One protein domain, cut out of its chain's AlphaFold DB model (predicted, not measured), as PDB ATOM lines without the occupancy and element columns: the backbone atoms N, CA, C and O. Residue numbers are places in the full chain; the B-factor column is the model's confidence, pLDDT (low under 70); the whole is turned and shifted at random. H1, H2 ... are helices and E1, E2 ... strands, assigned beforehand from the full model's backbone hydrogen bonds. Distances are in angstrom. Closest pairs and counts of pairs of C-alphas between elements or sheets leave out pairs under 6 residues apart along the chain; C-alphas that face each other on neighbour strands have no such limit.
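What this domain is: This is residues 13 to 84 of the 88 residues of the protein "DUF2075 domain-containing protein" of Microbacterium sp. 14-71-5 (UniProt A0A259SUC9). A small antiparallel hairpin, E1 and E2, sits between the long helix H1, nearer E2, and the short helix H2, packed on E1. Strand E3 packs on H2, and residues 61 to 66 stick out. The 72 printed residues run E1, E2, H1, E3, H2; the class is mixed, helices and strands, compact, radius of gyration of the C-alphas 12.7 A, spans 38 by 29 by 17 A.

Where its parts are: From Ile 13, go to C-alpha 18 at (44.704, 35.389, 20.927): E1, residues 18 to 21, begins there. Next come E2, 24 to 27; H1, 45 to 61, 24.3 A long; E3, 69 to 71; and H2, 74 to 83, ending at C-alpha 83 (45.714, 21.301, 29.362).

How they stand to each other: In the hairpin E1 and E2, find N 19 and O 26 within hydrogen-bond range, 3.0 A. The closest C-alphas of E2 and H1 are Ala 27 and Asp 49, 5.4 A; of E1 and H2, Trp 20 and Thr 76, 4.7 A; of E3 and H2, Ser 71 and Gln 77, 5.1 A. H1 and H2 are apart. In both, every O i to N i+4 pair is within hydrogen-bond range.

The domain as a whole: The farthest C-alphas, Lys 41 and Val 65, are 38.9 A apart. The printed part has no cut; E2 to H1 is a long link. Residues 38 to 42 and 63 to 67 have pLDDT under 70.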
ATOM      1  N   ILE A  13      53.061  28.718  17.255       83.06
ATOM      2  CA  ILE A  13      53.217  29.814  18.209       83.06
ATOM      3  C   ILE A  13      51.915  30.614  18.214       83.06
ATOM      4  O   ILE A  13      51.518  31.143  17.177       83.06
ATOM      5  N   LEU A  14      51.262  30.706  19.372       85.50
ATOM      6  CA  LEU A  14      50.180  31.654  19.605       85.50
ATOM      7  C   LEU A  14      50.783  33.042  19.789       85.50
ATOM      8  O   LEU A  14      51.565  33.294  20.712       85.50
ATOM      9  N   GLY A  15      50.408  33.937  18.884       84.81
ATOM     10  CA  GLY A  15      50.656  35.359  19.008       84.81
ATOM     11  C   GLY A  15      49.828  35.986  20.131       84.81
ATOM     12  O   GLY A  15      48.862  35.420  20.634       84.81
ATOM     13  N   LEU A  16      50.193  37.217  20.495       87.94
ATOM     14  CA  LEU A  16      49.480  38.016  21.502       87.94
ATOM     15  C   LEU A  16      48.079  38.467  21.042       87.94
ATOM     16  O   LEU A  16      47.378  39.149  21.787       87.94
ATOM     17  N   ASP A  17      47.685  38.109  19.819       88.50
ATOM     18  CA  ASP A  17      46.387  38.397  19.221       88.50
ATOM     19  C   ASP A  17      45.285  37.419  19.647       88.50
ATOM     20  O   ASP A  17      44.106  37.718  19.454       88.50
ATOM     21  N   LEU A  18      45.641  36.296  20.274       90.88
ATOM     22  CA  LEU A  18      44.704  35.389  20.927       90.88
ATOM     23  C   LEU A  18      45.292  34.886  22.246       90.88
ATOM     24  O   LEU A  18      46.229  34.093  22.259       90.88
ATOM     25  N   VAL A  19      44.705  35.317  23.360       93.50
ATOM     26  CA  VAL A  19      45.210  34.998  24.701       93.50
ATOM     27  C   VAL A  19      44.125  34.429  25.604       93.50
ATOM     28  O   VAL A  19      42.939  34.708  25.434       93.50
ATOM     29  N   TRP A  20      44.525  33.646  26.595       93.06
ATOM     30  CA  TRP A  20      43.667  33.204  27.684       93.06
ATOM     31  C   TRP A  20      43.620  34.265  28.780       93.06
ATOM     32  O   TRP A  20      44.667  34.749  29.203       93.06
ATOM     33  N   ARG A  21      42.422  34.630  29.237       95.19
ATOM     34  CA  ARG A  21      42.221  35.524  30.381       95.19
ATOM     35  C   ARG A  21      41.132  34.995  31.293       95.19
ATOM     36  O   ARG A  21      39.981  34.878  30.867       95.19
ATOM     37  N   GLY A  22      41.486  34.709  32.543       90.94
ATOM     38  CA  GLY A  22      40.576  34.132  33.527       90.94
ATOM     39  C   GLY A  22      40.081  32.761  33.075       90.94
ATOM     40  O   GLY A  22      40.796  31.773  33.221       90.94
ATOM     41  N   ASP A  23      38.877  32.718  32.496       90.94
ATOM     42  CA  ASP A  23      38.251  31.484  31.999       90.94
ATOM     43  C   ASP A  23      37.814  31.545  30.523       90.94
ATOM     44  O   ASP A  23      36.933  30.813  30.071       90.94
ATOM     45  N   ARG A  24      38.392  32.461  29.736       92.38
ATOM     46  CA  ARG A  24      38.025  32.594  28.322       92.38
ATOM     47  C   ARG A  24      39.185  32.981  27.421       92.38
ATOM     48  O   ARG A  24      40.116  33.678  27.816       92.38
ATOM     49  N   TRP A  25      39.049  32.609  26.154       92.12
ATOM     50  CA  TRP A  25      39.865  33.133  25.064       92.12
ATOM     51  C   TRP A  25      39.439  34.557  24.703       92.12
ATOM     52  O   TRP A  25      38.248  34.815  24.511       92.12
ATOM     53  N   VAL A  26      40.414  35.452  24.579       92.69
ATOM     54  CA  VAL A  26      40.250  36.866  24.244       92.69
ATOM     55  C   VAL A  26      41.081  37.185  23.006       92.69
ATOM     56  O   VAL A  26      42.309  37.095  23.031       92.69
ATOM     57  N   ALA A  27      40.399  37.583  21.934       91.19
ATOM     58  CA  ALA A  27      41.030  38.097  20.730       91.19
ATOM     59  C   ALA A  27      41.469  39.561  20.931       91.19
ATOM     60  O   ALA A  27      40.704  40.385  21.433       91.19
ATOM     61  N   ARG A  28      42.702  39.885  20.532       89.06
ATOM     62  CA  ARG A  28      43.340  41.204  20.673       89.06
ATOM     63  C   ARG A  28      43.839  41.705  19.325       89.06
ATOM     64  O   ARG A  28      44.981  41.469  18.928       89.06
ATOM     65  N   ARG A  29      42.968  42.398  18.594       84.44
ATOM     66  CA  ARG A  29      43.244  42.853  17.221       84.44
ATOM     67  C   ARG A  29      44.478  43.744  17.123       84.44
ATOM     68  O   ARG A  29      45.205  43.676  16.141       84.44
ATOM     69  N   GLU A  30      44.736  44.565  18.132       85.00
ATOM     70  CA  GLU A  30      45.876  45.480  18.177       85.00
ATOM     71  C   GLU A  30      47.235  44.762  18.134       85.00
ATOM     72  O   GLU A  30      48.231  45.347  17.712       85.00
ATOM     73  N   HIS A  31      47.261  43.474  18.482       84.12
ATOM     74  CA  HIS A  31      48.442  42.619  18.395       84.12
ATOM     75  C   HIS A  31      48.503  41.806  17.090       84.12
ATOM     76  O   HIS A  31      49.522  41.172  16.807       84.12
ATOM     77  N   ASN A  32      47.450  41.841  16.268       81.50
ATOM     78  CA  ASN A  32      47.406  41.134  14.997       81.50
ATOM     79  C   ASN A  32      48.180  41.914  13.913       81.50
ATOM     80  O   ASN A  32      48.060  43.138  13.749       81.50
ATOM     81  N   ARG A  33      49.048  41.200  13.189       78.38
ATOM     82  CA  ARG A  33      49.921  41.776  12.154       78.38
ATOM     83  C   ARG A  33      49.367  41.661  10.738       78.38
ATOM     84  O   ARG A  33      49.982  42.215   9.831       78.38
ATOM     85  N   ASP A  34      48.230  41.004  10.561       77.31
ATOM     86  CA  ASP A  34      47.577  40.871   9.269       77.31
ATOM     87  C   ASP A  34      46.866  42.191   8.907       77.31
ATOM     88  O   ASP A  34      45.984  42.648   9.647       77.31
ATOM     89  N   PRO A  35      47.261  42.860   7.809       70.69
ATOM     90  CA  PRO A  35      46.640  44.110   7.386       70.69
ATOM     91  C   PRO A  35      45.148  43.954   7.065       70.69
ATOM     92  O   PRO A  35      44.386  44.881   7.357       70.69
ATOM     93  N   ASP A  36      44.712  42.790   6.575       70.50
ATOM     94  CA  ASP A  36      43.308  42.531   6.237       70.50
ATOM     95  C   ASP A  36      42.438  42.456   7.500       70.50
ATOM     96  O   ASP A  36      41.269  42.851   7.499       70.50
ATOM     97  N   PHE A  37      43.033  42.051   8.627       70.25
ATOM     98  CA  PHE A  37      42.369  42.002   9.928       70.25
ATOM     99  C   PHE A  37      42.542  43.260  10.780       70.25
ATOM    100  O   PHE A  37      41.968  43.337  11.866       70.25
ATOM    101  N   ARG A  38      43.263  44.289  10.330       64.94
ATOM    102  CA  ARG A  38      43.421  45.532  11.114       64.94
ATOM    103  C   ARG A  38      42.261  46.512  10.960       64.94
ATOM    104  O   ARG A  38      41.981  47.275  11.885       64.94
ATOM    105  N   SER A  39      41.562  46.499   9.827       69.38
ATOM    106  CA  SER A  39      40.472  47.445   9.565       69.38
ATOM    107  C   SER A  39      39.168  47.042  10.264       69.38
ATOM    108  O   SER A  39      38.469  46.129   9.825       69.38
ATOM    109  N   ARG A  40      38.765  47.806  11.291       64.75
ATOM    110  CA  ARG A  40      37.430  47.697  11.921       64.75
ATOM    111  C   ARG A  40      36.267  48.025  10.978       64.75
ATOM    112  O   ARG A  40      35.133  47.672  11.273       64.75
ATOM    113  N   LYS A  41      36.530  48.716   9.861       64.38
ATOM    114  CA  LYS A  41      35.512  49.008   8.836       64.38
ATOM    115  C   LYS A  41      35.207  47.794   7.960       64.38
ATOM    116  O   LYS A  41      34.125  47.715   7.396       64.38
ATOM    117  N   THR A  42      36.172  46.887   7.833       69.06
ATOM    118  CA  THR A  42      36.087  45.720   6.949       69.06
ATOM    119  C   THR A  42      35.708  44.465   7.730       69.06
ATOM    120  O   THR A  42      34.998  43.608   7.218       69.06
ATOM    121  N   VAL A  43      36.165  44.363   8.982       78.88
ATOM    122  CA  VAL A  43      35.938  43.205   9.846       78.88
ATOM    123  C   VAL A  43      35.580  43.706  11.240       78.88
ATOM    124  O   VAL A  43      36.431  44.285  11.917       78.88
ATOM    125  N   ASP A  44      34.348  43.468  11.688       86.06
ATOM    126  CA  ASP A  44      33.932  43.770  13.061       86.06
ATOM    127  C   ASP A  44      34.615  42.837  14.081       86.06
ATOM    128  O   ASP A  44      35.322  41.889  13.724       86.06
ATOM    129  N   ASP A  45      34.481  43.135  15.373       83.69
ATOM    130  CA  ASP A  45      35.217  42.404  16.413       83.69
ATOM    131  C   ASP A  45      34.723  40.959  16.592       83.69
ATOM    132  O   ASP A  45      35.534  40.068  16.848       83.69
ATOM    133  N   ALA A  46      33.432  40.695  16.368       87.31
ATOM    134  CA  ALA A  46      32.877  39.340  16.399       87.31
ATOM    135  C   ALA A  46      33.406  38.480  15.237       87.31
ATOM    136  O   ALA A  46      33.790  37.322  15.427       87.31
ATOM    137  N   THR A  47      33.480  39.050  14.033       87.06
ATOM    138  CA  THR A  47      34.043  38.370  12.864       87.06
ATOM    139  C   THR A  47      35.537  38.134  13.048       87.06
ATOM    140  O   THR A  47      36.012  37.040  12.742       87.06
ATOM    141  N   PHE A  48      36.275  39.103  13.597       87.06
ATOM    142  CA  PHE A  48      37.695  38.932  13.901       87.06
ATOM    143  C   PHE A  48      37.943  37.803  14.908       87.06
ATOM    144  O   PHE A  48      38.764  36.932  14.624       87.06
ATOM    145  N   ASP A  49      37.203  37.757  16.024       87.75
ATOM    146  CA  ASP A  49      37.313  36.674  17.016       87.75
ATOM    147  C   ASP A  49      37.083  35.292  16.377       87.75
ATOM    148  O   ASP A  49      37.846  34.350  16.605       87.75
ATOM    149  N   ARG A  50      36.091  35.175  15.486       89.81
ATOM    150  CA  ARG A  50      35.851  33.928  14.750       89.81
ATOM    151  C   ARG A  50      37.006  33.574  13.810       89.81
ATOM    152  O   ARG A  50      37.407  32.411  13.739       89.81
ATOM    153  N   LEU A  51      37.522  34.548  13.063       87.62
ATOM    154  CA  LEU A  51      38.574  34.324  12.071       87.62
ATOM    155  C   LEU A  51      39.903  33.946  12.726       87.62
ATOM    156  O   LEU A  51      40.507  32.960  12.306       87.62
ATOM    157  N   VAL A  52      40.313  34.638  13.792       87.44
ATOM    158  CA  VAL A  52      41.562  34.322  14.500       87.44
ATOM    159  C   VAL A  52      41.523  32.904  15.084       87.44
ATOM    160  O   VAL A  52      42.465  32.131  14.908       87.44
ATOM    161  N   ARG A  53      40.390  32.487  15.669       89.69
ATOM    162  CA  ARG A  53      40.204  31.106  16.153       89.69
ATOM    163  C   ARG A  53      40.272  30.083  15.023       89.69
ATOM    164  O   ARG A  53      40.872  29.024  15.199       89.69
ATOM    165  N   ASN A  54      39.677  30.386  13.870       88.50
ATOM    166  CA  ASN A  54      39.722  29.501  12.708       88.50
ATOM    167  C   ASN A  54      41.149  29.336  12.173       88.50
ATOM    168  O   ASN A  54      41.536  28.213  11.858       88.50
ATOM    169  N   VAL A  55      41.938  30.414  12.115       86.44
ATOM    170  CA  VAL A  55      43.355  30.359  11.715       86.44
ATOM    171  C   VAL A  55      44.127  29.413  12.633       86.44
ATOM    172  O   VAL A  55      44.723  28.450  12.149       86.44
ATOM    173  N   TYR A  56      44.053  29.616  13.952       85.75
ATOM    174  CA  TYR A  56      44.750  28.746  14.902       85.75
ATOM    175  C   TYR A  56      44.246  27.300  14.853       85.75
ATOM    176  O   TYR A  56      45.060  26.380  14.852       85.75
ATOM    177  N   LYS A  57      42.932  27.071  14.718       85.25
ATOM    178  CA  LYS A  57      42.367  25.726  14.522       85.25
ATOM    179  C   LYS A  57      42.967  25.043  13.294       85.25
ATOM    180  O   LYS A  57      43.396  23.897  13.381       85.25
ATOM    181  N   VAL A  58      43.025  25.740  12.161       84.81
ATOM    182  CA  VAL A  58      43.596  25.205  10.921       84.81
ATOM    183  C   VAL A  58      45.074  24.863  11.110       84.81
ATOM    184  O   VAL A  58      45.470  23.751  10.766       84.81
ATOM    185  N   LEU A  59      45.871  25.760  11.700       79.38
ATOM    186  CA  LEU A  59      47.292  25.510  11.974       79.38
ATOM    187  C   LEU A  59      47.497  24.287  12.876       79.38
ATOM    188  O   LEU A  59      48.323  23.432  12.569       79.38
ATOM    189  N   LEU A  60      46.692  24.163  13.932       77.31
ATOM    190  CA  LEU A  60      46.735  23.037  14.866       77.31
ATOM    191  C   LEU A  60      46.343  21.704  14.218       77.31
ATOM    192  O   LEU A  60      46.915  20.673  14.551       77.31
ATOM    193  N   THR A  61      45.394  21.708  13.278       74.44
ATOM    194  CA  THR A  61      44.932  20.482  12.593       74.44
ATOM    195  C   THR A  61      45.806  20.046  11.415       74.44
ATOM    196  O   THR A  61      45.641  18.937  10.916       74.44
ATOM    197  N   ARG A  62      46.732  20.898  10.949       71.19
ATOM    198  CA  ARG A  62      47.656  20.582   9.842       71.19
ATOM    199  C   ARG A  62      48.924  19.846  10.296       71.19
ATOM    200  O   ARG A  62      49.663  19.349   9.451       71.19
ATOM    201  N   GLY A  63      49.170  19.758  11.603       62.03
ATOM    202  CA  GLY A  63      50.259  18.988  12.201       62.03
ATOM    203  C   GLY A  63      49.876  17.540  12.453       62.03
ATOM    204  O   GLY A  63      49.047  17.280  13.316       62.03
ATOM    205  N   MET A  64      50.470  16.588  11.728       57.44
ATOM    206  CA  MET A  64      50.076  15.176  11.848       57.44
ATOM    207  C   MET A  64      50.621  14.446  13.086       57.44
ATOM    208  O   MET A  64      50.075  13.396  13.405       57.44
ATOM    209  N   VAL A  65      51.621  14.949  13.825       54.53
ATOM    210  CA  VAL A  65      52.064  14.319  15.088       54.53
ATOM    211  C   VAL A  65      52.625  15.372  16.055       54.53
ATOM    212  O   VAL A  65      53.692  15.928  15.820       54.53
ATOM    213  N   GLY A  66      51.908  15.628  17.155       58.00
ATOM    214  CA  GLY A  66      52.401  16.347  18.341       58.00
ATOM    215  C   GLY A  66      52.842  17.800  18.124       58.00
ATOM    216  O   GLY A  66      54.028  18.087  18.255       58.00
ATOM    217  N   PRO A  67      51.938  18.749  17.823       67.00
ATOM    218  CA  PRO A  67      52.339  20.145  17.744       67.00
ATOM    219  C   PRO A  67      52.769  20.652  19.125       67.00
ATOM    220  O   PRO A  67      51.970  20.658  20.062       67.00
ATOM    221  N   VAL A  68      54.014  21.126  19.263       73.81
ATOM    222  CA  VAL A  68      54.342  21.970  20.418       73.81
ATOM    223  C   VAL A  68      53.627  23.292  20.265       73.81
ATOM    224  O   VAL A  68      53.773  23.992  19.260       73.81
ATOM    225  N   LEU A  69      52.852  23.606  21.294       79.81
ATOM    226  CA  LEU A  69      52.125  24.846  21.408       79.81
ATOM    227  C   LEU A  69      52.864  25.765  22.372       79.81
ATOM    228  O   LEU A  69      53.106  25.411  23.527       79.81
ATOM    229  N   PHE A  70      53.230  26.942  21.885       83.88
ATOM    230  CA  PHE A  70      53.873  27.968  22.690       83.88
ATOM    231  C   PHE A  70      53.095  29.271  22.585       83.88
ATOM    232  O   PHE A  70      52.676  29.656  21.501       83.88
ATOM    233  N   SER A  71      52.938  29.963  23.703       87.12
ATOM    234  CA  SER A  71      52.404  31.313  23.774       87.12
ATOM    235  C   SER A  71      53.448  32.242  24.383       87.12
ATOM    236  O   SER A  71      54.015  31.939  25.431       87.12
ATOM    237  N   ALA A  72      53.653  33.402  23.753       85.50
ATOM    238  CA  ALA A  72      54.463  34.477  24.327       85.50
ATOM    239  C   ALA A  72      53.780  35.159  25.532       85.50
ATOM    240  O   ALA A  72      54.429  35.865  26.295       85.50
ATOM    241  N   ASP A  73      52.472  34.953  25.700       92.12
ATOM    242  CA  ASP A  73      51.712  35.391  26.865       92.12
ATOM    243  C   ASP A  73      51.774  34.351  27.994       92.12
ATOM    244  O   ASP A  73      51.406  33.191  27.782       92.12
ATOM    245  N   GLU A  74      52.206  34.772  29.185       91.31
ATOM    246  CA  GLU A  74      52.469  33.893  30.334       91.31
ATOM    247  C   GLU A  74      51.218  33.173  30.852       91.31
ATOM    248  O   GLU A  74      51.259  31.965  31.090       91.31
ATOM    249  N   GLU A  75      50.093  33.879  30.987       93.69
ATOM    250  CA  GLU A  75      48.828  33.304  31.464       93.69
ATOM    251  C   GLU A  75      48.299  32.251  30.483       93.69
ATOM    252  O   GLU A  75      47.902  31.148  30.870       93.69
ATOM    253  N   THR A  76      48.374  32.557  29.190       93.44
ATOM    254  CA  THR A  76      48.045  31.608  28.127       93.44
ATOM    255  C   THR A  76      48.977  30.408  28.170       93.44
ATOM    256  O   THR A  76      48.505  29.276  28.124       93.44
ATOM    257  N   GLN A  77      50.286  30.611  28.338       91.38
ATOM    258  CA  GLN A  77      51.242  29.512  28.433       91.38
ATOM    259  C   GLN A  77      50.977  28.627  29.660       91.38
ATOM    260  O   GLN A  77      51.079  27.404  29.564       91.38
ATOM    261  N   ALA A  78      50.595  29.210  30.800       91.25
ATOM    262  CA  ALA A  78      50.197  28.461  31.989       91.25
ATOM    263  C   ALA A  78      48.938  27.617  31.731       91.25
ATOM    264  O   ALA A  78      48.909  26.435  32.082       91.25
ATOM    265  N   LYS A  79      47.931  28.181  31.048       91.19
ATOM    266  CA  LYS A  79      46.735  27.435  30.634       91.19
ATOM    267  C   LYS A  79      47.075  26.299  29.673       91.19
ATOM    268  O   LYS A  79      46.578  25.193  29.843       91.19
ATOM    269  N   LEU A  80      47.926  26.538  28.678       88.75
ATOM    270  CA  LEU A  80      48.340  25.492  27.742       88.75
ATOM    271  C   LEU A  80      49.046  24.342  28.468       88.75
ATOM    272  O   LEU A  80      48.712  23.185  28.235       88.75
ATOM    273  N   ARG A  81      49.953  24.646  29.406       88.25
ATOM    274  CA  ARG A  81      50.618  23.621  30.226       88.25
ATOM    275  C   ARG A  81      49.643  22.820  31.088       88.25
ATOM    276  O   ARG A  81      49.863  21.631  31.256       88.25
ATOM    277  N   SER A  82      48.585  23.435  31.624       88.56
ATOM    278  CA  SER A  82      47.594  22.696  32.423       88.56
ATOM    279  C   SER A  82      46.689  21.793  31.581       88.56
ATOM    280  O   SER A  82      46.207  20.782  32.084       88.56
ATOM    281  N   LEU A  83      46.478  22.126  30.303       84.81
ATOM    282  CA  LEU A  83      45.714  21.301  29.362       84.81
ATOM    283  C   LEU A  83      46.512  20.099  28.839       84.81
ATOM    284  O   LEU A  83      45.924  19.081  28.483       84.81
ATOM    285  N   ILE A  84      47.840  20.209  28.795       78.81
ATOM    286  CA  ILE A  84      48.728  19.112  28.413       78.81
ATOM    287  C   ILE A  84      49.010  18.295  29.679       78.81
ATOM    288  O   ILE A  84      50.018  18.481  30.356       78.81
TER     289      ILE A  84